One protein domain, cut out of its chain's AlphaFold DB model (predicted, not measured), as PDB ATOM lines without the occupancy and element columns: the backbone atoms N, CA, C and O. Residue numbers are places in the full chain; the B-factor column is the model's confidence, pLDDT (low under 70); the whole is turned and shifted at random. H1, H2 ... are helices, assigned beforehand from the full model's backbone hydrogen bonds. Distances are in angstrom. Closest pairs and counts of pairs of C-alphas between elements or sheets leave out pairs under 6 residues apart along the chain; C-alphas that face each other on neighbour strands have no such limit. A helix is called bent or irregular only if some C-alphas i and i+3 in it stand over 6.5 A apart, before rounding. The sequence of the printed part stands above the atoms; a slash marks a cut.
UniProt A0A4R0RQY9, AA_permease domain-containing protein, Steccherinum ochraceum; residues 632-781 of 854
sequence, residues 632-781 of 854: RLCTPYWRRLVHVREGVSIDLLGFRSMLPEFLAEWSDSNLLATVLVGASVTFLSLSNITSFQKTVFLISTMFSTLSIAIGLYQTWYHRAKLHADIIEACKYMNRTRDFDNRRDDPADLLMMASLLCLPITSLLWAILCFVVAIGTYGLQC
ATOM      1  N   ARG A 632      24.063 -23.215   7.288       73.62
ATOM      2  CA  ARG A 632      24.108 -21.781   7.639       73.62
ATOM      3  C   ARG A 632      25.499 -21.141   7.804       73.62
ATOM      4  O   ARG A 632      25.538 -19.921   7.984       73.62
ATOM      5  N   LEU A 633      26.604 -21.877   7.647       76.81
ATOM      6  CA  LEU A 633      27.992 -21.389   7.793       76.81
ATOM      7  C   LEU A 633      28.356 -20.230   6.853       76.81
ATOM      8  O   LEU A 633      29.197 -19.401   7.187       76.81
ATOM      9  N   CYS A 634      27.671 -20.104   5.719       78.44
ATOM     10  CA  CYS A 634      27.806 -18.948   4.830       78.44
ATOM     11  C   CYS A 634      27.468 -17.608   5.534       78.44
ATOM     12  O   CYS A 634      28.046 -16.574   5.211       78.44
ATOM     13  N   THR A 635      26.596 -17.603   6.553       72.69
ATOM     14  CA  THR A 635      26.172 -16.372   7.256       72.69
ATOM     15  C   THR A 635      27.299 -15.692   8.055       72.69
ATOM     16  O   THR A 635      27.508 -14.497   7.841       72.69
ATOM     17  N   PRO A 636      28.040 -16.368   8.963       72.31
ATOM     18  CA  PRO A 636      29.172 -15.746   9.656       72.31
ATOM     19  C   PRO A 636      30.306 -15.344   8.701       72.31
ATOM     20  O   PRO A 636      30.852 -14.253   8.856       72.31
ATOM     21  N   TYR A 637      30.599 -16.152   7.674       80.62
ATOM     22  CA  TYR A 637      31.577 -15.802   6.634       80.62
ATOM     23  C   TYR A 637      31.188 -14.511   5.898       80.62
ATOM     24  O   TYR A 637      32.001 -13.597   5.769       80.62
ATOM     25  N   TRP A 638      29.921 -14.391   5.491       80.50
ATOM     26  CA  TRP A 638      29.378 -13.181   4.876       80.50
ATOM     27  C   TRP A 638      29.466 -11.965   5.811       80.50
ATOM     28  O   TRP A 638      29.910 -10.907   5.379       80.50
ATOM     29  N   ARG A 639      29.132 -12.112   7.105       73.56
ATOM     30  CA  ARG A 639      29.232 -11.015   8.090       73.56
ATOM     31  C   ARG A 639      30.657 -10.469   8.233       73.56
ATOM     32  O   ARG A 639      30.805  -9.250   8.294       73.56
ATOM     33  N   ARG A 640      31.687 -11.330   8.263       77.88
ATOM     34  CA  ARG A 640      33.096 -10.885   8.331       77.88
ATOM     35  C   ARG A 640      33.531 -10.188   7.035       77.88
ATOM     36  O   ARG A 640      34.111  -9.112   7.097       77.88
ATOM     37  N   LEU A 641      33.157 -10.721   5.868       78.81
ATOM     38  CA  LEU A 641      33.439 -10.078   4.574       78.81
ATOM     39  C   LEU A 641      32.761  -8.700   4.431       78.81
ATOM     40  O   LEU A 641      33.359  -7.790   3.861       78.81
ATOM     41  N   VAL A 642      31.545  -8.535   4.966       74.56
ATOM     42  CA  VAL A 642      30.824  -7.247   5.004       74.56
ATOM     43  C   VAL A 642      31.489  -6.243   5.953       74.56
ATOM     44  O   VAL A 642      31.562  -5.072   5.608       74.56
ATOM     45  N   HIS A 643      32.036  -6.675   7.096       67.25
ATOM     46  CA  HIS A 643      32.803  -5.781   7.982       67.25
ATOM     47  C   HIS A 643      34.088  -5.245   7.334       67.25
ATOM     48  O   HIS A 643      34.560  -4.176   7.701       67.25
ATOM     49  N   VAL A 644      34.653  -5.982   6.376       68.06
ATOM     50  CA  VAL A 644      35.899  -5.613   5.691       68.06
ATOM     51  C   VAL A 644      35.658  -4.791   4.415       68.06
ATOM     52  O   VAL A 644      36.546  -4.045   4.001       68.06
ATOM     53  N   ARG A 645      34.478  -4.894   3.784       66.00
ATOM     54  CA  ARG A 645      34.123  -4.175   2.545       66.00
ATOM     55  C   ARG A 645      32.924  -3.252   2.757       66.00
ATOM     56  O   ARG A 645      31.776  -3.694   2.762       66.00
ATOM     57  N   GLU A 646      33.193  -1.953   2.768       57.19
ATOM     58  CA  GLU A 646      32.183  -0.899   2.861       57.19
ATOM     59  C   GLU A 646      31.923  -0.301   1.464       57.19
ATOM     60  O   GLU A 646      32.513   0.695   1.045       57.19
ATOM     61  N   GLY A 647      31.069  -0.975   0.686       57.31
ATOM     62  CA  GLY A 647      30.745  -0.590  -0.693       57.31
ATOM     63  C   GLY A 647      31.929  -0.750  -1.656       57.31
ATOM     64  O   GLY A 647      32.194  -1.858  -2.138       57.31
ATOM     65  N   VAL A 648      32.606   0.368  -1.948       48.91
ATOM     66  CA  VAL A 648      33.773   0.461  -2.853       48.91
ATOM     67  C   VAL A 648      35.100   0.460  -2.078       48.91
ATOM     68  O   VAL A 648      36.113   0.009  -2.610       48.91
ATOM     69  N   SER A 649      35.101   0.919  -0.823       47.88
ATOM     70  CA  SER A 649      36.272   0.940   0.064       47.88
ATOM     71  C   SER A 649      36.442  -0.365   0.847       47.88
ATOM     72  O   SER A 649      35.489  -1.113   1.076       47.88
ATOM     73  N   ILE A 650      37.680  -0.641   1.260       58.88
ATOM     74  CA  ILE A 650      38.063  -1.834   2.023       58.88
ATOM     75  C   ILE A 650      38.939  -1.413   3.193       58.88
ATOM     76  O   ILE A 650      39.925  -0.700   2.996       58.88
ATOM     77  N   ASP A 651      38.627  -1.913   4.386       59.38
ATOM     78  CA  ASP A 651      39.541  -1.813   5.518       59.38
ATOM     79  C   ASP A 651      40.699  -2.803   5.333       59.38
ATOM     80  O   ASP A 651      40.544  -4.017   5.474       59.38
ATOM     81  N   LEU A 652      41.885  -2.280   5.017       57.41
ATOM     82  CA  LEU A 652      43.100  -3.081   4.876       57.41
ATOM     83  C   LEU A 652      43.508  -3.755   6.197       57.41
ATOM     84  O   LEU A 652      44.097  -4.838   6.165       57.41
ATOM     85  N   LEU A 653      43.217  -3.140   7.349       55.00
ATOM     86  CA  LEU A 653      43.570  -3.696   8.652       55.00
ATOM     87  C   LEU A 653      42.636  -4.865   8.996       55.00
ATOM     88  O   LEU A 653      43.118  -5.958   9.281       55.00
ATOM     89  N   GLY A 654      41.322  -4.659   8.864       62.38
ATOM     90  CA  GLY A 654      40.293  -5.693   8.969       62.38
ATOM     91  C   GLY A 654      40.472  -6.834   7.964       62.38
ATOM     92  O   GLY A 654      40.284  -7.999   8.303       62.38
ATOM     93  N   PHE A 655      40.920  -6.544   6.737       70.88
ATOM     94  CA  PHE A 655      41.271  -7.582   5.764       70.88
ATOM     95  C   PHE A 655      42.436  -8.456   6.253       70.88
ATOM     96  O   PHE A 655      42.371  -9.687   6.183       70.88
ATOM     97  N   ARG A 656      43.491  -7.816   6.775       72.88
ATOM     98  CA  ARG A 656      44.692  -8.486   7.291       72.88
ATOM     99  C   ARG A 656      44.460  -9.215   8.622       72.88
ATOM    100  O   ARG A 656      45.220 -10.135   8.903       72.88
ATOM    101  N   SER A 657      43.428  -8.879   9.404       72.06
ATOM    102  CA  SER A 657      43.020  -9.654  10.591       72.06
ATOM    103  C   SER A 657      42.048 -10.799  10.268       72.06
ATOM    104  O   SER A 657      42.217 -11.895  10.793       72.06
ATOM    105  N   MET A 658      41.097 -10.598   9.349       82.81
ATOM    106  CA  MET A 658      40.119 -11.616   8.936       82.81
ATOM    107  C   MET A 658      40.761 -12.801   8.194       82.81
ATOM    108  O   MET A 658      40.385 -13.954   8.407       82.81
ATOM    109  N   LEU A 659      41.708 -12.547   7.282       82.12
ATOM    110  CA  LEU A 659      42.258 -13.607   6.429       82.12
ATOM    111  C   LEU A 659      43.033 -14.701   7.209       82.12
ATOM    112  O   LEU A 659      42.848 -15.877   6.884       82.12
ATOM    113  N   PRO A 660      43.844 -14.381   8.244       78.62
ATOM    114  CA  PRO A 660      44.400 -15.369   9.172       78.62
ATOM    115  C   PRO A 660      43.357 -16.268   9.851       78.62
ATOM    116  O   PRO A 660      43.581 -17.474   9.938       78.62
ATOM    117  N   GLU A 661      42.218 -15.721  10.294       78.19
ATOM    118  CA  GLU A 661      41.162 -16.504  10.959       78.19
ATOM    119  C   GLU A 661      40.591 -17.573  10.022       78.19
ATOM    120  O   GLU A 661      40.526 -18.748  10.376       78.19
ATOM    121  N   PHE A 662      40.251 -17.192   8.787       84.12
ATOM    122  CA  PHE A 662      39.766 -18.144   7.785       84.12
ATOM    123  C   PHE A 662      40.808 -19.225   7.460       84.12
ATOM    124  O   PHE A 662      40.460 -20.398   7.323       84.12
ATOM    125  N   LEU A 663      42.093 -18.861   7.379       80.56
ATOM    126  CA  LEU A 663      43.178 -19.821   7.158       80.56
ATOM    127  C   LEU A 663      43.313 -20.829   8.311       80.56
ATOM    128  O   LEU A 663      43.604 -21.998   8.041       80.56
ATOM    129  N   ALA A 664      43.074 -20.407   9.558       73.25
ATOM    130  CA  ALA A 664      43.015 -21.295  10.717       73.25
ATOM    131  C   ALA A 664      41.800 -22.237  10.638       73.25
ATOM    132  O   ALA A 664      41.981 -23.454  10.637       73.25
ATOM    133  N   GLU A 665      40.589 -21.705  10.438       78.38
ATOM    134  CA  GLU A 665      39.355 -22.506  10.356       78.38
ATOM    135  C   GLU A 665      39.414 -23.576   9.242       78.38
ATOM    136  O   GLU A 665      39.006 -24.726   9.439       78.38
ATOM    137  N   TRP A 666      39.984 -23.257   8.072       84.50
ATOM    138  CA  TRP A 666      40.197 -24.247   7.008       84.50
ATOM    139  C   TRP A 666      41.312 -25.249   7.333       84.50
ATOM    140  O   TRP A 666      41.217 -26.418   6.952       84.50
ATOM    141  N   SER A 667      42.376 -24.825   8.022       73.62
ATOM    142  CA  SER A 667      43.457 -25.714   8.470       73.62
ATOM    143  C   SER A 667      42.939 -26.767   9.453       73.62
ATOM    144  O   SER A 667      43.227 -27.955   9.286       73.62
ATOM    145  N   ASP A 668      42.121 -26.351  10.416       70.19
ATOM    146  CA  ASP A 668      41.511 -27.235  11.411       70.19
ATOM    147  C   ASP A 668      40.490 -28.176  10.763       70.19
ATOM    148  O   ASP A 668      40.472 -29.376  11.050       70.19
ATOM    149  N   SER A 669      39.721 -27.668   9.793       77.06
ATOM    150  CA  SER A 669      38.811 -28.497   9.002       77.06
ATOM    151  C   SER A 669      39.549 -29.618   8.252       77.06
ATOM    152  O   SER A 669      39.193 -30.792   8.364       77.06
ATOM    153  N   ASN A 670      40.659 -29.288   7.575       78.06
ATOM    154  CA  ASN A 670      41.512 -30.270   6.895       78.06
ATOM    155  C   ASN A 670      42.049 -31.354   7.853       78.06
ATOM    156  O   ASN A 670      42.171 -32.521   7.467       78.06
ATOM    157  N   LEU A 671      42.415 -30.976   9.085       67.69
ATOM    158  CA  LEU A 671      42.912 -31.903  10.102       67.69
ATOM    159  C   LEU A 671      41.823 -32.901  10.509       67.69
ATOM    160  O   LEU A 671      42.048 -34.112  10.445       67.69
ATOM    161  N   LEU A 672      40.642 -32.402  10.873       64.94
ATOM    162  CA  LEU A 672      39.539 -33.230  11.366       64.94
ATOM    163  C   LEU A 672      38.955 -34.114  10.247       64.94
ATOM    164  O   LEU A 672      38.709 -35.301  10.467       64.94
ATOM    165  N   ALA A 673      38.874 -33.600   9.016       75.44
ATOM    166  CA  ALA A 673      38.526 -34.387   7.832       75.44
ATOM    167  C   ALA A 673      39.508 -35.550   7.588       75.44
ATOM    168  O   ALA A 673      39.091 -36.661   7.273       75.44
ATOM    169  N   THR A 674      40.815 -35.336   7.783       76.19
ATOM    170  CA  THR A 674      41.823 -36.402   7.613       76.19
ATOM    171  C   THR A 674      41.647 -37.522   8.646       76.19
ATOM    172  O   THR A 674      41.834 -38.696   8.320       76.19
ATOM    173  N   VAL A 675      41.251 -37.180   9.878       73.94
ATOM    174  CA  VAL A 675      40.912 -38.167  10.919       73.94
ATOM    175  C   VAL A 675      39.665 -38.968  10.525       73.94
ATOM    176  O   VAL A 675      39.673 -40.189  10.658       73.94
ATOM    177  N   LEU A 676      38.635 -38.316   9.975       77.12
ATOM    178  CA  LEU A 676      37.407 -38.982   9.517       77.12
ATOM    179  C   LEU A 676      37.618 -39.902   8.310       77.12
ATOM    180  O   LEU A 676      37.001 -40.965   8.278       77.12
ATOM    181  N   VAL A 677      38.502 -39.562   7.361       81.62
ATOM    182  CA  VAL A 677      38.900 -40.497   6.286       81.62
ATOM    183  C   VAL A 677      39.527 -41.751   6.891       81.62
ATOM    184  O   VAL A 677      39.083 -42.856   6.590       81.62
ATOM    185  N   GLY A 678      40.525 -41.587   7.769       68.50
ATOM    186  CA  GLY A 678      41.200 -42.715   8.413       68.50
ATOM    187  C   GLY A 678      40.221 -43.602   9.179       68.50
ATOM    188  O   GLY A 678      40.172 -44.804   8.944       68.50
ATOM    189  N   ALA A 679      39.376 -42.997  10.015       72.69
ATOM    190  CA  ALA A 679      38.370 -43.721  10.777       72.69
ATOM    191  C   ALA A 679      37.349 -44.431   9.869       72.69
ATOM    192  O   ALA A 679      37.093 -45.615  10.064       72.69
ATOM    193  N   SER A 680      36.801 -43.759   8.851       80.25
ATOM    194  CA  SER A 680      35.805 -44.352   7.941       80.25
ATOM    195  C   SER A 680      36.364 -45.533   7.150       80.25
ATOM    196  O   SER A 680      35.677 -46.539   7.001       80.25
ATOM    197  N   VAL A 681      37.621 -45.455   6.698       76.94
ATOM    198  CA  VAL A 681      38.309 -46.571   6.029       76.94
ATOM    199  C   VAL A 681      38.539 -47.740   6.995       76.94
ATOM    200  O   VAL A 681      38.294 -48.883   6.616       76.94
ATOM    201  N   THR A 682      38.920 -47.479   8.252       72.38
ATOM    202  CA  THR A 682      39.035 -48.521   9.290       72.38
ATOM    203  C   THR A 682      37.686 -49.164   9.626       72.38
ATOM    204  O   THR A 682      37.614 -50.374   9.813       72.38
ATOM    205  N   PHE A 683      36.591 -48.400   9.674       75.69
ATOM    206  CA  PHE A 683      35.265 -48.992   9.852       75.69
ATOM    207  C   PHE A 683      34.866 -49.832   8.631       75.69
ATOM    208  O   PHE A 683      34.408 -50.956   8.807       75.69
ATOM    209  N   LEU A 684      35.114 -49.368   7.401       75.44
ATOM    210  CA  LEU A 684      34.813 -50.121   6.173       75.44
ATOM    211  C   LEU A 684      35.531 -51.481   6.064       75.44
ATOM    212  O   LEU A 684      35.028 -52.346   5.345       75.44
ATOM    213  N   SER A 685      36.648 -51.703   6.770       70.12
ATOM    214  CA  SER A 685      37.323 -53.012   6.812       70.12
ATOM    215  C   SER A 685      36.677 -54.032   7.761       70.12
ATOM    216  O   SER A 685      37.087 -55.190   7.765       70.12
ATOM    217  N   LEU A 686      35.673 -53.651   8.560       74.00
ATOM    218  CA  LEU A 686      34.976 -54.581   9.454       74.00
ATOM    219  C   LEU A 686      34.074 -55.547   8.668       74.00
ATOM    220  O   LEU A 686      33.227 -55.145   7.865       74.00
ATOM    221  N   SER A 687      34.197 -56.840   8.968       60.47
ATOM    222  CA  SER A 687      33.523 -57.938   8.259       60.47
ATOM    223  C   SER A 687      31.992 -57.968   8.401       60.47
ATOM    224  O   SER A 687      31.329 -58.650   7.623       60.47
ATOM    225  N   ASN A 688      31.415 -57.208   9.340       71.25
ATOM    226  CA  ASN A 688      30.010 -57.320   9.761       71.25
ATOM    227  C   ASN A 688      29.130 -56.087   9.451       71.25
ATOM    228  O   ASN A 688      28.114 -55.869  10.107       71.25
ATOM    229  N   ILE A 689      29.487 -55.263   8.460       77.19
ATOM    230  CA  ILE A 689      28.757 -54.022   8.125       77.19
ATOM    231  C   ILE A 689      27.712 -54.225   7.009       77.19
ATOM    232  O   ILE A 689      28.005 -54.789   5.950       77.19
ATOM    233  N   THR A 690      26.503 -53.691   7.217       80.81
ATOM    234  CA  THR A 690      25.388 -53.688   6.248       80.81
ATOM    235  C   THR A 690      25.641 -52.784   5.034       80.81
ATOM    236  O   THR A 690      26.368 -51.792   5.109       80.81
ATOM    237  N   SER A 691      24.970 -53.055   3.909       79.50
ATOM    238  CA  SER A 691      25.082 -52.233   2.692       79.50
ATOM    239  C   SER A 691      24.727 -50.758   2.920       79.50
ATOM    240  O   SER A 691      25.374 -49.887   2.349       79.50
ATOM    241  N   PHE A 692      23.755 -50.459   3.792       80.12
ATOM    242  CA  PHE A 692      23.394 -49.080   4.144       80.12
ATOM    243  C   PHE A 692      24.552 -48.350   4.837       80.12
ATOM    244  O   PHE A 692      24.976 -47.293   4.379       80.12
ATOM    245  N   GLN A 693      25.120 -48.940   5.893       81.00
ATOM    246  CA  GLN A 693      26.261 -48.356   6.607       81.00
ATOM    247  C   GLN A 693      27.491 -48.216   5.699       81.00
ATOM    248  O   GLN A 693      28.160 -47.190   5.766       81.00
ATOM    249  N   LYS A 694      27.771 -49.190   4.812       81.12
ATOM    250  CA  LYS A 694      28.857 -49.082   3.816       81.12
ATOM    251  C   LYS A 694      28.671 -47.855   2.921       81.12
ATOM    252  O   LYS A 694      29.611 -47.081   2.759       81.12
ATOM    253  N   THR A 695      27.459 -47.626   2.416       84.75
ATOM    254  CA  THR A 695      27.126 -46.424   1.634       84.75
ATOM    255  C   THR A 695      27.306 -45.142   2.451       84.75
ATOM    256  O   THR A 695      27.907 -44.192   1.957       84.75
ATOM    257  N   VAL A 696      26.863 -45.102   3.713       84.19
ATOM    258  CA  VAL A 696      27.001 -43.901   4.560       84.19
ATOM    259  C   VAL A 696      28.467 -43.621   4.944       84.19
ATOM    260  O   VAL A 696      28.890 -42.465   4.903       84.19
ATOM    261  N   PHE A 697      29.280 -44.644   5.236       85.31
ATOM    262  CA  PHE A 697      30.729 -44.486   5.442       85.31
ATOM    263  C   PHE A 697      31.449 -44.035   4.162       85.31
ATOM    264  O   PHE A 697      32.346 -43.193   4.232       85.31
ATOM    265  N   LEU A 698      31.040 -44.526   2.986       85.44
ATOM    266  CA  LEU A 698      31.578 -44.065   1.704       85.44
ATOM    267  C   LEU A 698      31.243 -42.583   1.461       85.44
ATOM    268  O   LEU A 698      32.134 -41.805   1.132       85.44
ATOM    269  N   ILE A 699      29.995 -42.167   1.710       86.88
ATOM    270  CA  ILE A 699      29.558 -40.763   1.618       86.88
ATOM    271  C   ILE A 699      30.336 -39.877   2.607       86.88
ATOM    272  O   ILE A 699      30.833 -38.819   2.219       86.88
ATOM    273  N   SER A 700      30.519 -40.318   3.858       89.50
ATOM    274  CA  SER A 700      31.353 -39.614   4.847       89.50
ATOM    275  C   SER A 700      32.804 -39.459   4.371       89.50
ATOM    276  O   SER A 700      33.391 -38.379   4.481       89.50
ATOM    277  N   THR A 701      33.363 -40.508   3.761       87.62
ATOM    278  CA  THR A 701      34.712 -40.486   3.184       87.62
ATOM    279  C   THR A 701      34.800 -39.495   2.020       87.62
ATOM    280  O   THR A 701      35.735 -38.701   1.986       87.62
ATOM    281  N   MET A 702      33.813 -39.468   1.114       90.50
ATOM    282  CA  MET A 702      33.760 -38.516  -0.006       90.50
ATOM    283  C   MET A 702      33.638 -37.060   0.459       90.50
ATOM    284  O   MET A 702      34.336 -36.191  -0.057       90.50
ATOM    285  N   PHE A 703      32.800 -36.774   1.458       90.12
ATOM    286  CA  PHE A 703      32.710 -35.426   2.027       90.12
ATOM    287  C   PHE A 703      33.988 -35.021   2.776       90.12
ATOM    288  O   PHE A 703      34.399 -33.861   2.710       90.12
ATOM    289  N   SER A 704      34.665 -35.972   3.427       87.44
ATOM    290  CA  SER A 704      35.956 -35.725   4.079       87.44
ATOM    291  C   SER A 704      37.067 -35.439   3.063       87.44
ATOM    292  O   SER A 704      37.821 -34.483   3.233       87.44
ATOM    293  N   THR A 705      37.170 -36.204   1.971       86.81
ATOM    294  CA  THR A 705      38.168 -35.937   0.919       86.81
ATOM    295  C   THR A 705      37.870 -34.642   0.165       86.81
ATOM    296  O   THR A 705      38.803 -33.897  -0.134       86.81
ATOM    297  N   LEU A 706      36.593 -34.310  -0.059       88.38
ATOM    298  CA  LEU A 706      36.173 -33.023  -0.614       88.38
ATOM    299  C   LEU A 706      36.549 -31.852   0.309       88.38
ATOM    300  O   LEU A 706      37.110 -30.861  -0.157       88.38
ATOM    301  N   SER A 707      36.316 -31.989   1.620       90.44
ATOM    302  CA  SER A 707      36.756 -31.025   2.637       90.44
ATOM    303  C   SER A 707      38.270 -30.792   2.575       90.44
ATOM    304  O   SER A 707      38.701 -29.642   2.482       90.44
ATOM    305  N   ILE A 708      39.068 -31.868   2.514       85.00
ATOM    306  CA  ILE A 708      40.534 -31.799   2.396       85.00
ATOM    307  C   ILE A 708      40.966 -31.114   1.094       85.00
ATOM    308  O   ILE A 708      41.879 -30.292   1.108       85.00
ATOM    309  N   ALA A 709      40.342 -31.448  -0.039       86.62
ATOM    310  CA  ALA A 709      40.715 -30.907  -1.344       86.62
ATOM    311  C   ALA A 709      40.412 -29.404  -1.450       86.62
ATOM    312  O   ALA A 709      41.290 -28.614  -1.809       86.62
ATOM    313  N   ILE A 710      39.191 -28.991  -1.087       87.00
ATOM    314  CA  ILE A 710      38.784 -27.581  -1.122       87.00
ATOM    315  C   ILE A 710      39.538 -26.788  -0.047       87.00
ATOM    316  O   ILE A 710      40.033 -25.699  -0.330       87.00
ATOM    317  N   GLY A 711      39.683 -27.338   1.163       82.62
ATOM    318  CA  GLY A 711      40.424 -26.710   2.254       82.62
ATOM    319  C   GLY A 711      41.895 -26.494   1.909       82.62
ATOM    320  O   GLY A 711      42.413 -25.405   2.127       82.62
ATOM    321  N   LEU A 712      42.568 -27.480   1.305       80.69
ATOM    322  CA  LEU A 712      43.936 -27.320   0.797       80.69
ATOM    323  C   LEU A 712      44.045 -26.226  -0.265       80.69
ATOM    324  O   LEU A 712      44.942 -25.386  -0.175       80.69
ATOM    325  N   TYR A 713      43.142 -26.228  -1.248       87.12
ATOM    326  CA  TYR A 713      43.119 -25.216  -2.300       87.12
ATOM    327  C   TYR A 713      42.923 -23.810  -1.718       87.12
ATOM    328  O   TYR A 713      43.669 -22.893  -2.061       87.12
ATOM    329  N   GLN A 714      41.981 -23.640  -0.786       85.50
ATOM    330  CA  GLN A 714      41.719 -22.353  -0.143       85.50
ATOM    331  C   GLN A 714      42.880 -21.902   0.744       85.50
ATOM    332  O   GLN A 714      43.292 -20.748   0.629       85.50
ATOM    333  N   THR A 715      43.467 -22.784   1.560       81.00
ATOM    334  CA  THR A 715      44.654 -22.438   2.352       81.00
ATOM    335  C   THR A 715      45.827 -22.042   1.453       81.00
ATOM    336  O   THR A 715      46.475 -21.033   1.717       81.00
ATOM    337  N   TRP A 716      46.099 -22.781   0.373       78.12
ATOM    338  CA  TRP A 716      47.199 -22.468  -0.546       78.12
ATOM    339  C   TRP A 716      46.978 -21.146  -1.294       78.12
ATOM    340  O   TRP A 716      47.859 -20.286  -1.288       78.12
ATOM    341  N   TYR A 717      45.790 -20.949  -1.875       84.88
ATOM    342  CA  TYR A 717      45.472 -19.775  -2.689       84.88
ATOM    343  C   TYR A 717      45.415 -18.470  -1.875       84.88
ATOM    344  O   TYR A 717      45.885 -17.428  -2.336       84.88
ATOM    345  N   HIS A 718      44.859 -18.504  -0.660       84.50
ATOM    346  CA  HIS A 718      44.689 -17.301   0.162       84.50
ATOM    347  C   HIS A 718      45.912 -16.973   1.024       84.50
ATOM    348  O   HIS A 718      46.125 -15.803   1.334       84.50
ATOM    349  N   ARG A 719      46.773 -17.951   1.348       78.19
ATOM    350  CA  ARG A 719      48.017 -17.703   2.101       78.19
ATOM    351  C   ARG A 719      48.920 -16.664   1.434       78.19
ATOM    352  O   ARG A 719      49.556 -15.884   2.137       78.19
ATOM    353  N   ALA A 720      48.968 -16.638   0.102       76.56
ATOM    354  CA  ALA A 720      49.754 -15.656  -0.645       76.56
ATOM    355  C   ALA A 720      49.338 -14.196  -0.357       76.56
ATOM    356  O   ALA A 720      50.140 -13.293  -0.549       76.56
ATOM    357  N   LYS A 721      48.115 -13.977   0.151       79.31
ATOM    358  CA  LYS A 721      47.479 -12.659   0.310       79.31
ATOM    359  C   LYS A 721      47.456 -12.139   1.749       79.31
ATOM    360  O   LYS A 721      46.862 -11.100   2.009       79.31
ATOM    361  N   LEU A 722      48.114 -12.836   2.680       75.00
ATOM    362  CA  LEU A 722      48.251 -12.411   4.084       75.00
ATOM    363  C   LEU A 722      48.851 -11.003   4.227       75.00
ATOM    364  O   LEU A 722      48.457 -10.251   5.110       75.00
ATOM    365  N   HIS A 723      49.771 -10.647   3.328       71.69
ATOM    366  CA  HIS A 723      50.446  -9.346   3.300       71.69
ATOM    367  C   HIS A 723      49.985  -8.467   2.131       71.69
ATOM    368  O   HIS A 723      50.683  -7.523   1.781       71.69
ATOM    369  N   ALA A 724      48.827  -8.772   1.531       70.38
ATOM    370  CA  ALA A 724      48.305  -8.064   0.363       70.38
ATOM    371  C   ALA A 724      48.271  -6.546   0.591       70.38
ATOM    372  O   ALA A 724      47.825  -6.079   1.646       70.38
ATOM    373  N   ASP A 725      48.730  -5.783  -0.395       59.06
ATOM    374  CA  ASP A 725      48.586  -4.327  -0.419       59.06
ATOM    375  C   ASP A 725      47.145  -3.923  -0.746       59.06
ATOM    376  O   ASP A 725      46.349  -4.733  -1.225       59.06
ATOM    377  N   ILE A 726      46.796  -2.653  -0.521       55.69
ATOM    378  CA  ILE A 726      45.417  -2.168  -0.700       55.69
ATOM    379  C   ILE A 726      44.866  -2.441  -2.110       55.69
ATOM    380  O   ILE A 726      43.707  -2.810  -2.256       55.69
ATOM    381  N   ILE A 727      45.715  -2.374  -3.143       64.38
ATOM    382  CA  ILE A 727      45.353  -2.696  -4.533       64.38
ATOM    383  C   ILE A 727      45.022  -4.191  -4.692       64.38
ATOM    384  O   ILE A 727      44.065  -4.547  -5.381       64.38
ATOM    385  N   GLU A 728      45.775  -5.080  -4.042       69.69
ATOM    386  CA  GLU A 728      45.543  -6.526  -4.103       69.69
ATOM    387  C   GLU A 728      44.320  -6.944  -3.268       69.69
ATOM    388  O   GLU A 728      43.525  -7.768  -3.728       69.69
ATOM    389  N   ALA A 729      44.106  -6.324  -2.103       68.38
ATOM    390  CA  ALA A 729      42.888  -6.487  -1.309       68.38
ATOM    391  C   ALA A 729      41.643  -6.016  -2.093       68.38
ATOM    392  O   ALA A 729      40.662  -6.759  -2.193       68.38
ATOM    393  N   CYS A 730      41.719  -4.853  -2.756       66.69
ATOM    394  CA  CYS A 730      40.706  -4.361  -3.699       66.69
ATOM    395  C   CYS A 730      40.430  -5.343  -4.834       66.69
ATOM    396  O   CYS A 730      39.267  -5.663  -5.091       66.69
ATOM    397  N   LYS A 731      41.474  -5.872  -5.478       74.38
ATOM    398  CA  LYS A 731      41.342  -6.863  -6.554       74.38
ATOM    399  C   LYS A 731      40.768  -8.196  -6.066       74.38
ATOM    400  O   LYS A 731      40.140  -8.910  -6.842       74.38
ATOM    401  N   TYR A 732      40.973  -8.554  -4.801       79.44
ATOM    402  CA  TYR A 732      40.437  -9.780  -4.214       79.44
ATOM    403  C   TYR A 732      38.955  -9.657  -3.828       79.44
ATOM    404  O   TYR A 732      38.164 -10.503  -4.240       79.44
ATOM    405  N   MET A 733      38.561  -8.605  -3.104       74.44
ATOM    406  CA  MET A 733      37.174  -8.417  -2.640       74.44
ATOM    407  C   MET A 733      36.208  -7.957  -3.744       74.44
ATOM    408  O   MET A 733      34.998  -8.137  -3.607       74.44
ATOM    409  N   ASN A 734      36.724  -7.380  -4.836       70.44
ATOM    410  CA  ASN A 734      35.941  -7.056  -6.033       70.44
ATOM    411  C   ASN A 734      36.059  -8.122  -7.138       70.44
ATOM    412  O   ASN A 734      35.535  -7.915  -8.224       70.44
ATOM    413  N   ARG A 735      36.700  -9.278  -6.902       68.56
ATOM    414  CA  ARG A 735      36.925 -10.290  -7.956       68.56
ATOM    415  C   ARG A 735      35.636 -10.882  -8.546       68.56
ATOM    416  O   ARG A 735      35.648 -11.370  -9.668       68.56
ATOM    417  N   THR A 736      34.542 -10.879  -7.788       57.75
ATOM    418  CA  THR A 736      33.214 -11.310  -8.261       57.75
ATOM    419  C   THR A 736      32.497 -10.241  -9.084       57.75
ATOM    420  O   THR A 736      31.650 -10.584  -9.899       57.75
ATOM    421  N   ARG A 737      32.888  -8.968  -8.925       58.09
ATOM    422  CA  ARG A 737      32.249  -7.792  -9.536       58.09
ATOM    423  C   ARG A 737      32.435  -7.732 -11.056       58.09
ATOM    424  O   ARG A 737      31.651  -7.084 -11.736       58.09
ATOM    425  N   ASP A 738      33.434  -8.436 -11.592       47.78
ATOM    426  CA  ASP A 738      33.672  -8.551 -13.039       47.78
ATOM    427  C   ASP A 738      32.530  -9.284 -13.786       47.78
ATOM    428  O   ASP A 738      32.489  -9.238 -15.014       47.78
ATOM    429  N   PHE A 739      31.604  -9.953 -13.080       44.22
ATOM    430  CA  PHE A 739      30.486 -10.681 -13.700       44.22
ATOM    431  C   PHE A 739      29.223  -9.848 -13.966       44.22
ATOM    432  O   PHE A 739      28.467 -10.219 -14.863       44.22
ATOM    433  N   ASP A 740      28.990  -8.735 -13.260       39.47
ATOM    434  CA  ASP A 740      27.930  -7.785 -13.629       39.47
ATOM    435  C   ASP A 740      28.324  -6.346 -13.269       39.47
ATOM    436  O   ASP A 740      28.607  -5.997 -12.123       39.47
ATOM    437  N   ASN A 741      28.334  -5.475 -14.275       42.88
ATOM    438  CA  ASN A 741      28.911  -4.135 -14.186       42.88
ATOM    439  C   ASN A 741      27.914  -3.101 -13.612       42.88
ATOM    440  O   ASN A 741      27.966  -1.912 -13.943       42.88
ATOM    441  N   ARG A 742      26.932  -3.549 -12.812       43.44
ATOM    442  CA  ARG A 742      25.804  -2.737 -12.327       43.44
ATOM    443  C   ARG A 742      25.393  -3.071 -10.887       43.44
ATOM    444  O   ARG A 742      24.741  -4.073 -10.638       43.44
ATOM    445  N   ARG A 743      25.599  -2.078 -10.004       48.78
ATOM    446  CA  ARG A 743      25.140  -1.971  -8.596       48.78
ATOM    447  C   ARG A 743      25.886  -2.858  -7.585       48.78
ATOM    448  O   ARG A 743      26.454  -3.886  -7.919       48.78
ATOM    449  N   ASP A 744      25.909  -2.401  -6.329       51.84
ATOM    450  CA  ASP A 744      26.500  -3.116  -5.187       51.84
ATOM    451  C   ASP A 744      25.579  -4.272  -4.743       51.84
ATOM    452  O   ASP A 744      24.943  -4.209  -3.687       51.84
ATOM    453  N   ASP A 745      25.457  -5.314  -5.568       56.12
ATOM    454  CA  ASP A 745      24.540  -6.416  -5.278       56.12
ATOM    455  C   ASP A 745      25.091  -7.356  -4.182       56.12
ATOM    456  O   ASP A 745      26.232  -7.824  -4.252       56.12
ATOM    457  N   PRO A 746      24.289  -7.709  -3.156       58.12
ATOM    458  CA  PRO A 746      24.734  -8.559  -2.045       58.12
ATOM    459  C   PRO A 746      25.010 -10.015  -2.450       58.12
ATOM    460  O   PRO A 746      25.531 -10.784  -1.636       58.12
ATOM    461  N   ALA A 747      24.634 -10.403  -3.672       63.50
ATOM    462  CA  ALA A 747      24.848 -11.733  -4.231       63.50
ATOM    463  C   ALA A 747      26.343 -12.069  -4.367       63.50
ATOM    464  O   ALA A 747      26.735 -13.192  -4.064       63.50
ATOM    465  N   ASP A 748      27.179 -11.088  -4.714       68.94
ATOM    466  CA  ASP A 748      28.633 -11.224  -4.861       68.94
ATOM    467  C   ASP A 748      29.311 -11.744  -3.592       68.94
ATOM    468  O   ASP A 748      29.963 -12.792  -3.575       68.94
ATOM    469  N   LEU A 749      29.101 -11.017  -2.492       74.44
ATOM    470  CA  LEU A 749      29.642 -11.363  -1.183       74.44
ATOM    471  C   LEU A 749      29.040 -12.672  -0.665       74.44
ATOM    472  O   LEU A 749      29.726 -13.428   0.019       74.44
ATOM    473  N   LEU A 750      27.775 -12.963  -0.992       75.62
ATOM    474  CA  LEU A 750      27.121 -14.221  -0.624       75.62
ATOM    475  C   LEU A 750      27.720 -15.413  -1.387       75.62
ATOM    476  O   LEU A 750      27.936 -16.466  -0.791       75.62
ATOM    477  N   MET A 751      28.034 -15.256  -2.673       77.06
ATOM    478  CA  MET A 751      28.698 -16.276  -3.488       77.06
ATOM    479  C   MET A 751      30.130 -16.518  -2.996       77.06
ATOM    480  O   MET A 751      30.530 -17.666  -2.795       77.06
ATOM    481  N   MET A 752      30.873 -15.447  -2.703       82.31
ATOM    482  CA  MET A 752      32.214 -15.527  -2.125       82.31
ATOM    483  C   MET A 752      32.202 -16.219  -0.751       82.31
ATOM    484  O   MET A 752      32.949 -17.173  -0.544       82.31
ATOM    485  N   ALA A 753      31.303 -15.824   0.158       84.12
ATOM    486  CA  ALA A 753      31.112 -16.480   1.454       84.12
ATOM    487  C   ALA A 753      30.718 -17.959   1.315       84.12
ATOM    488  O   ALA A 753      31.221 -18.809   2.050       84.12
ATOM    489  N   SER A 754      29.853 -18.277   0.344       84.31
ATOM    490  CA  SER A 754      29.415 -19.647   0.070       84.31
ATOM    491  C   SER A 754      30.595 -20.530  -0.320       84.31
ATOM    492  O   SER A 754      30.765 -21.591   0.273       84.31
ATOM    493  N   LEU A 755      31.455 -20.066  -1.234       86.94
ATOM    494  CA  LEU A 755      32.679 -20.775  -1.615       86.94
ATOM    495  C   LEU A 755      33.636 -20.936  -0.423       86.94
ATOM    496  O   LEU A 755      34.121 -22.039  -0.174       86.94
ATOM    497  N   LEU A 756      33.880 -19.869   0.341       88.38
ATOM    498  CA  LEU A 756      34.822 -19.861   1.469       88.38
ATOM    499  C   LEU A 756      34.385 -20.755   2.648       88.38
ATOM    500  O   LEU A 756      35.234 -21.245   3.384       88.38
ATOM    501  N   CYS A 757      33.089 -21.037   2.822       89.81
ATOM    502  CA  CYS A 757      32.613 -21.947   3.875       89.81
ATOM    503  C   CYS A 757      32.528 -23.436   3.453       89.81
ATOM    504  O   CYS A 757      32.224 -24.297   4.289       89.81
ATOM    505  N   LEU A 758      32.819 -23.775   2.185       89.38
ATOM    506  CA  LEU A 758      32.737 -25.151   1.664       89.38
ATOM    507  C   LEU A 758      33.593 -26.192   2.416       89.38
ATOM    508  O   LEU A 758      33.070 -27.289   2.642       89.38
ATOM    509  N   PRO A 759      34.855 -25.923   2.833       89.38
ATOM    510  CA  PRO A 759      35.667 -26.927   3.526       89.38
ATOM    511  C   PRO A 759      35.032 -27.388   4.839       89.38
ATOM    512  O   PRO A 759      35.004 -28.580   5.135       89.38
ATOM    513  N   ILE A 760      34.501 -26.443   5.619       86.06
ATOM    514  CA  ILE A 760      33.884 -26.688   6.932       86.06
ATOM    515  C   ILE A 760      32.498 -27.311   6.756       86.06
ATOM    516  O   ILE A 760      32.149 -28.258   7.453       86.06
ATOM    517  N   THR A 761      31.734 -26.851   5.764       86.88
ATOM    518  CA  THR A 761      30.449 -27.459   5.396       86.88
ATOM    519  C   THR A 761      30.614 -28.939   5.052       86.88
ATOM    520  O   THR A 761      29.905 -29.786   5.594       86.88
ATOM    521  N   SER A 762      31.572 -29.263   4.177       86.38
ATOM    522  CA  SER A 762      31.839 -30.645   3.762       86.38
ATOM    523  C   SER A 762      32.285 -31.498   4.954       86.38
ATOM    524  O   SER A 762      31.840 -32.632   5.099       86.38
ATOM    525  N   LEU A 763      33.083 -30.935   5.869       88.19
ATOM    526  CA  LEU A 763      33.453 -31.608   7.111       88.19
ATOM    527  C   LEU A 763      32.235 -31.930   7.993       88.19
ATOM    528  O   LEU A 763      32.106 -33.055   8.467       88.19
ATOM    529  N   LEU A 764      31.331 -30.975   8.213       85.12
ATOM    530  CA  LEU A 764      30.144 -31.204   9.042       85.12
ATOM    531  C   LEU A 764      29.214 -32.272   8.440       85.12
ATOM    532  O   LEU A 764      28.700 -33.111   9.179       85.12
ATOM    533  N   TRP A 765      29.049 -32.309   7.111       86.31
ATOM    534  CA  TRP A 765      28.335 -33.403   6.437       86.31
ATOM    535  C   TRP A 765      29.042 -34.752   6.600       86.31
ATOM    536  O   TRP A 765      28.377 -35.766   6.828       86.31
ATOM    537  N   ALA A 766      30.378 -34.778   6.553       86.00
ATOM    538  CA  ALA A 766      31.146 -35.986   6.826       86.00
ATOM    539  C   ALA A 766      30.949 -36.492   8.263       86.00
ATOM    540  O   ALA A 766      30.694 -37.685   8.440       86.00
ATOM    541  N   ILE A 767      30.998 -35.602   9.264       84.00
ATOM    542  CA  ILE A 767      30.715 -35.922  10.676       84.00
ATOM    543  C   ILE A 767      29.298 -36.476  10.818       84.00
ATOM    544  O   ILE A 767      29.118 -37.517  11.445       84.00
ATOM    545  N   LEU A 768      28.294 -35.826  10.221       83.69
ATOM    546  CA  LEU A 768      26.902 -36.266  10.315       83.69
ATOM    547  C   LEU A 768      26.719 -37.682   9.754       83.69
ATOM    548  O   LEU A 768      26.149 -38.543  10.424       83.69
ATOM    549  N   CYS A 769      27.263 -37.953   8.564       84.56
ATOM    550  CA  CYS A 769      27.232 -39.290   7.972       84.56
ATOM    551  C   CYS A 769      27.980 -40.308   8.852       84.56
ATOM    552  O   CYS A 769      27.467 -41.393   9.111       84.56
ATOM    553  N   PHE A 770      29.152 -39.951   9.381       84.12
ATOM    554  CA  PHE A 770      29.946 -40.817  10.257       84.12
ATOM    555  C   PHE A 770      29.200 -41.188  11.550       84.12
ATOM    556  O   PHE A 770      29.151 -42.358  11.927       84.12
ATOM    557  N   VAL A 771      28.551 -40.213  12.195       80.81
ATOM    558  CA  VAL A 771      27.731 -40.417  13.400       80.81
ATOM    559  C   VAL A 771      26.512 -41.292  13.103       80.81
ATOM    560  O   VAL A 771      26.205 -42.183  13.890       80.81
ATOM    561  N   VAL A 772      25.847 -41.108  11.958       80.81
ATOM    562  CA  VAL A 772      24.735 -41.976  11.529       80.81
ATOM    563  C   VAL A 772      25.211 -43.411  11.264       80.81
ATOM    564  O   VAL A 772      24.555 -44.368  11.686       80.81
ATOM    565  N   ALA A 773      26.366 -43.590  10.620       79.44
ATOM    566  CA  ALA A 773      26.935 -44.909  10.355       79.44
ATOM    567  C   ALA A 773      27.334 -45.638  11.653       79.44
ATOM    568  O   ALA A 773      26.974 -46.801  11.833       79.44
ATOM    569  N   ILE A 774      27.981 -44.950  12.601       77.12
ATOM    570  CA  ILE A 774      28.318 -45.515  13.920       77.12
ATOM    571  C   ILE A 774      27.066 -45.777  14.763       77.12
ATOM    572  O   ILE A 774      26.955 -46.843  15.361       77.12
ATOM    573  N   GLY A 775      26.104 -44.852  14.799       72.31
ATOM    574  CA  GLY A 775      24.868 -45.012  15.570       72.31
ATOM    575  C   GLY A 775      24.037 -46.205  15.094       72.31
ATOM    576  O   GLY A 775      23.551 -46.992  15.904       72.31
ATOM    577  N   THR A 776      23.938 -46.401  13.777       74.19
ATOM    578  CA  THR A 776      23.277 -47.584  13.206       74.19
ATOM    579  C   THR A 776      24.102 -48.866  13.363       74.19
ATOM    580  O   THR A 776      23.511 -49.933  13.492       74.19
ATOM    581  N   TYR A 777      25.438 -48.795  13.398       72.62
ATOM    582  CA  TYR A 777      26.312 -49.942  13.699       72.62
ATOM    583  C   TYR A 777      26.202 -50.397  15.163       72.62
ATOM    584  O   TYR A 777      25.983 -51.578  15.423       72.62
ATOM    585  N   GLY A 778      26.241 -49.471  16.126       68.69
ATOM    586  CA  GLY A 778      26.071 -49.782  17.552       68.69
ATOM    587  C   GLY A 778      24.712 -50.414  17.882       68.69
ATOM    588  O   GLY A 778      24.611 -51.241  18.783       68.69
ATOM    589  N   LEU A 779      23.674 -50.088  17.106       69.94
ATOM    590  CA  LEU A 779      22.342 -50.691  17.220       69.94
ATOM    591  C   LEU A 779      22.173 -52.008  16.449       69.94
ATOM    592  O   LEU A 779      21.176 -52.698  16.642       69.94
ATOM    593  N   GLN A 780      23.123 -52.405  15.603       67.62
ATOM    594  CA  GLN A 780      23.008 -53.625  14.799       67.62
ATOM    595  C   GLN A 780      23.031 -54.904  15.654       67.62
ATOM    596  O   GLN A 780      22.450 -55.918  15.269       67.62
ATOM    597  N   CYS A 781      23.655 -54.853  16.834       59.28
ATOM    598  CA  CYS A 781      23.810 -56.001  17.729       59.28
ATOM    599  C   CYS A 781      22.594 -56.262  18.648       59.28
ATOM    600  O   CYS A 781      22.631 -57.200  19.436       59.28
TER     601      CYS A 781
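What this domain is: This is residues 632 to 781 of the 854 residues of the protein "AA_permease domain-containing protein" of Steccherinum ochraceum (UniProt A0A4R0RQY9). Three long helices, H2, H3 and H6, form an up-and-down bundle, each running against the one before it, and make most of a long rod. The short helices H1, H4 and H5 gather at the end of the rod where H2 begins, H1 and H5 crossing steeply. The printed part has 150 residues with six named helices, H1 to H6 in chain order, and no named strand; the class is all helix. The whole is loose, with a radius of gyration of the C-alphas of 19.0 A and spans of 61 by 29 by 21 A.

Where its parts are: H2, residues 652 to 684, is 47.8 A long, from C-alpha 652 at (43.100, -3.081, 4.876); it is neither bent nor irregular, but only just: C-alphas 657 and 660 are 6.0 A apart. H3, residues 691 to 719, measures 41.5 A, and H6, residues 758 to 778, 30.1 A, ending at (26.071, -49.782, 17.552). H1 is residues 634 to 644, H4 726 to 733 and H5 746 to 756.

How they stand to each other: H2 is the hub. It touches H3, opposite ways at a shallow tilt of 28 degrees; the closest C-alphas, of Ala 673 and Ser 704, are 4.7 A apart. H3 touches H6, closest at Ser 700 and Ala 766, C-alphas 4.1 A apart. H2 touches H6 with residues 665 to 680 alone, closest at the C-alphas of Ser 669 and Ile 760, 5.6 A. H1 and H2 form a helical hairpin, closest at the C-alphas of Val 644 and Gly 654, 5.5 A. H1 touches H5 at a steep tilt of 65 degrees, with the C-alphas of Trp 638 and Ala 753 closest at 5.1 A. H4 only just touches H2, with 3 pairs of C-alphas within 8 A, closest at Leu 652 and Ile 726, 6.1 A. Every O i to N i+4 pair is within hydrogen-bond range in H1, H3, H4, H5 and H6, and 27 of 29 in H2.

The domain as a whole: The C-alphas farthest apart, of Ile 727 and Cys 781, are 61.7 A apart. The printed part has no cut. The link from H4 to H5, residues 734 to 745, is long. The mean pLDDT of the printed part is 74.6; residues under 70 include 643 to 654 and 735 to 748.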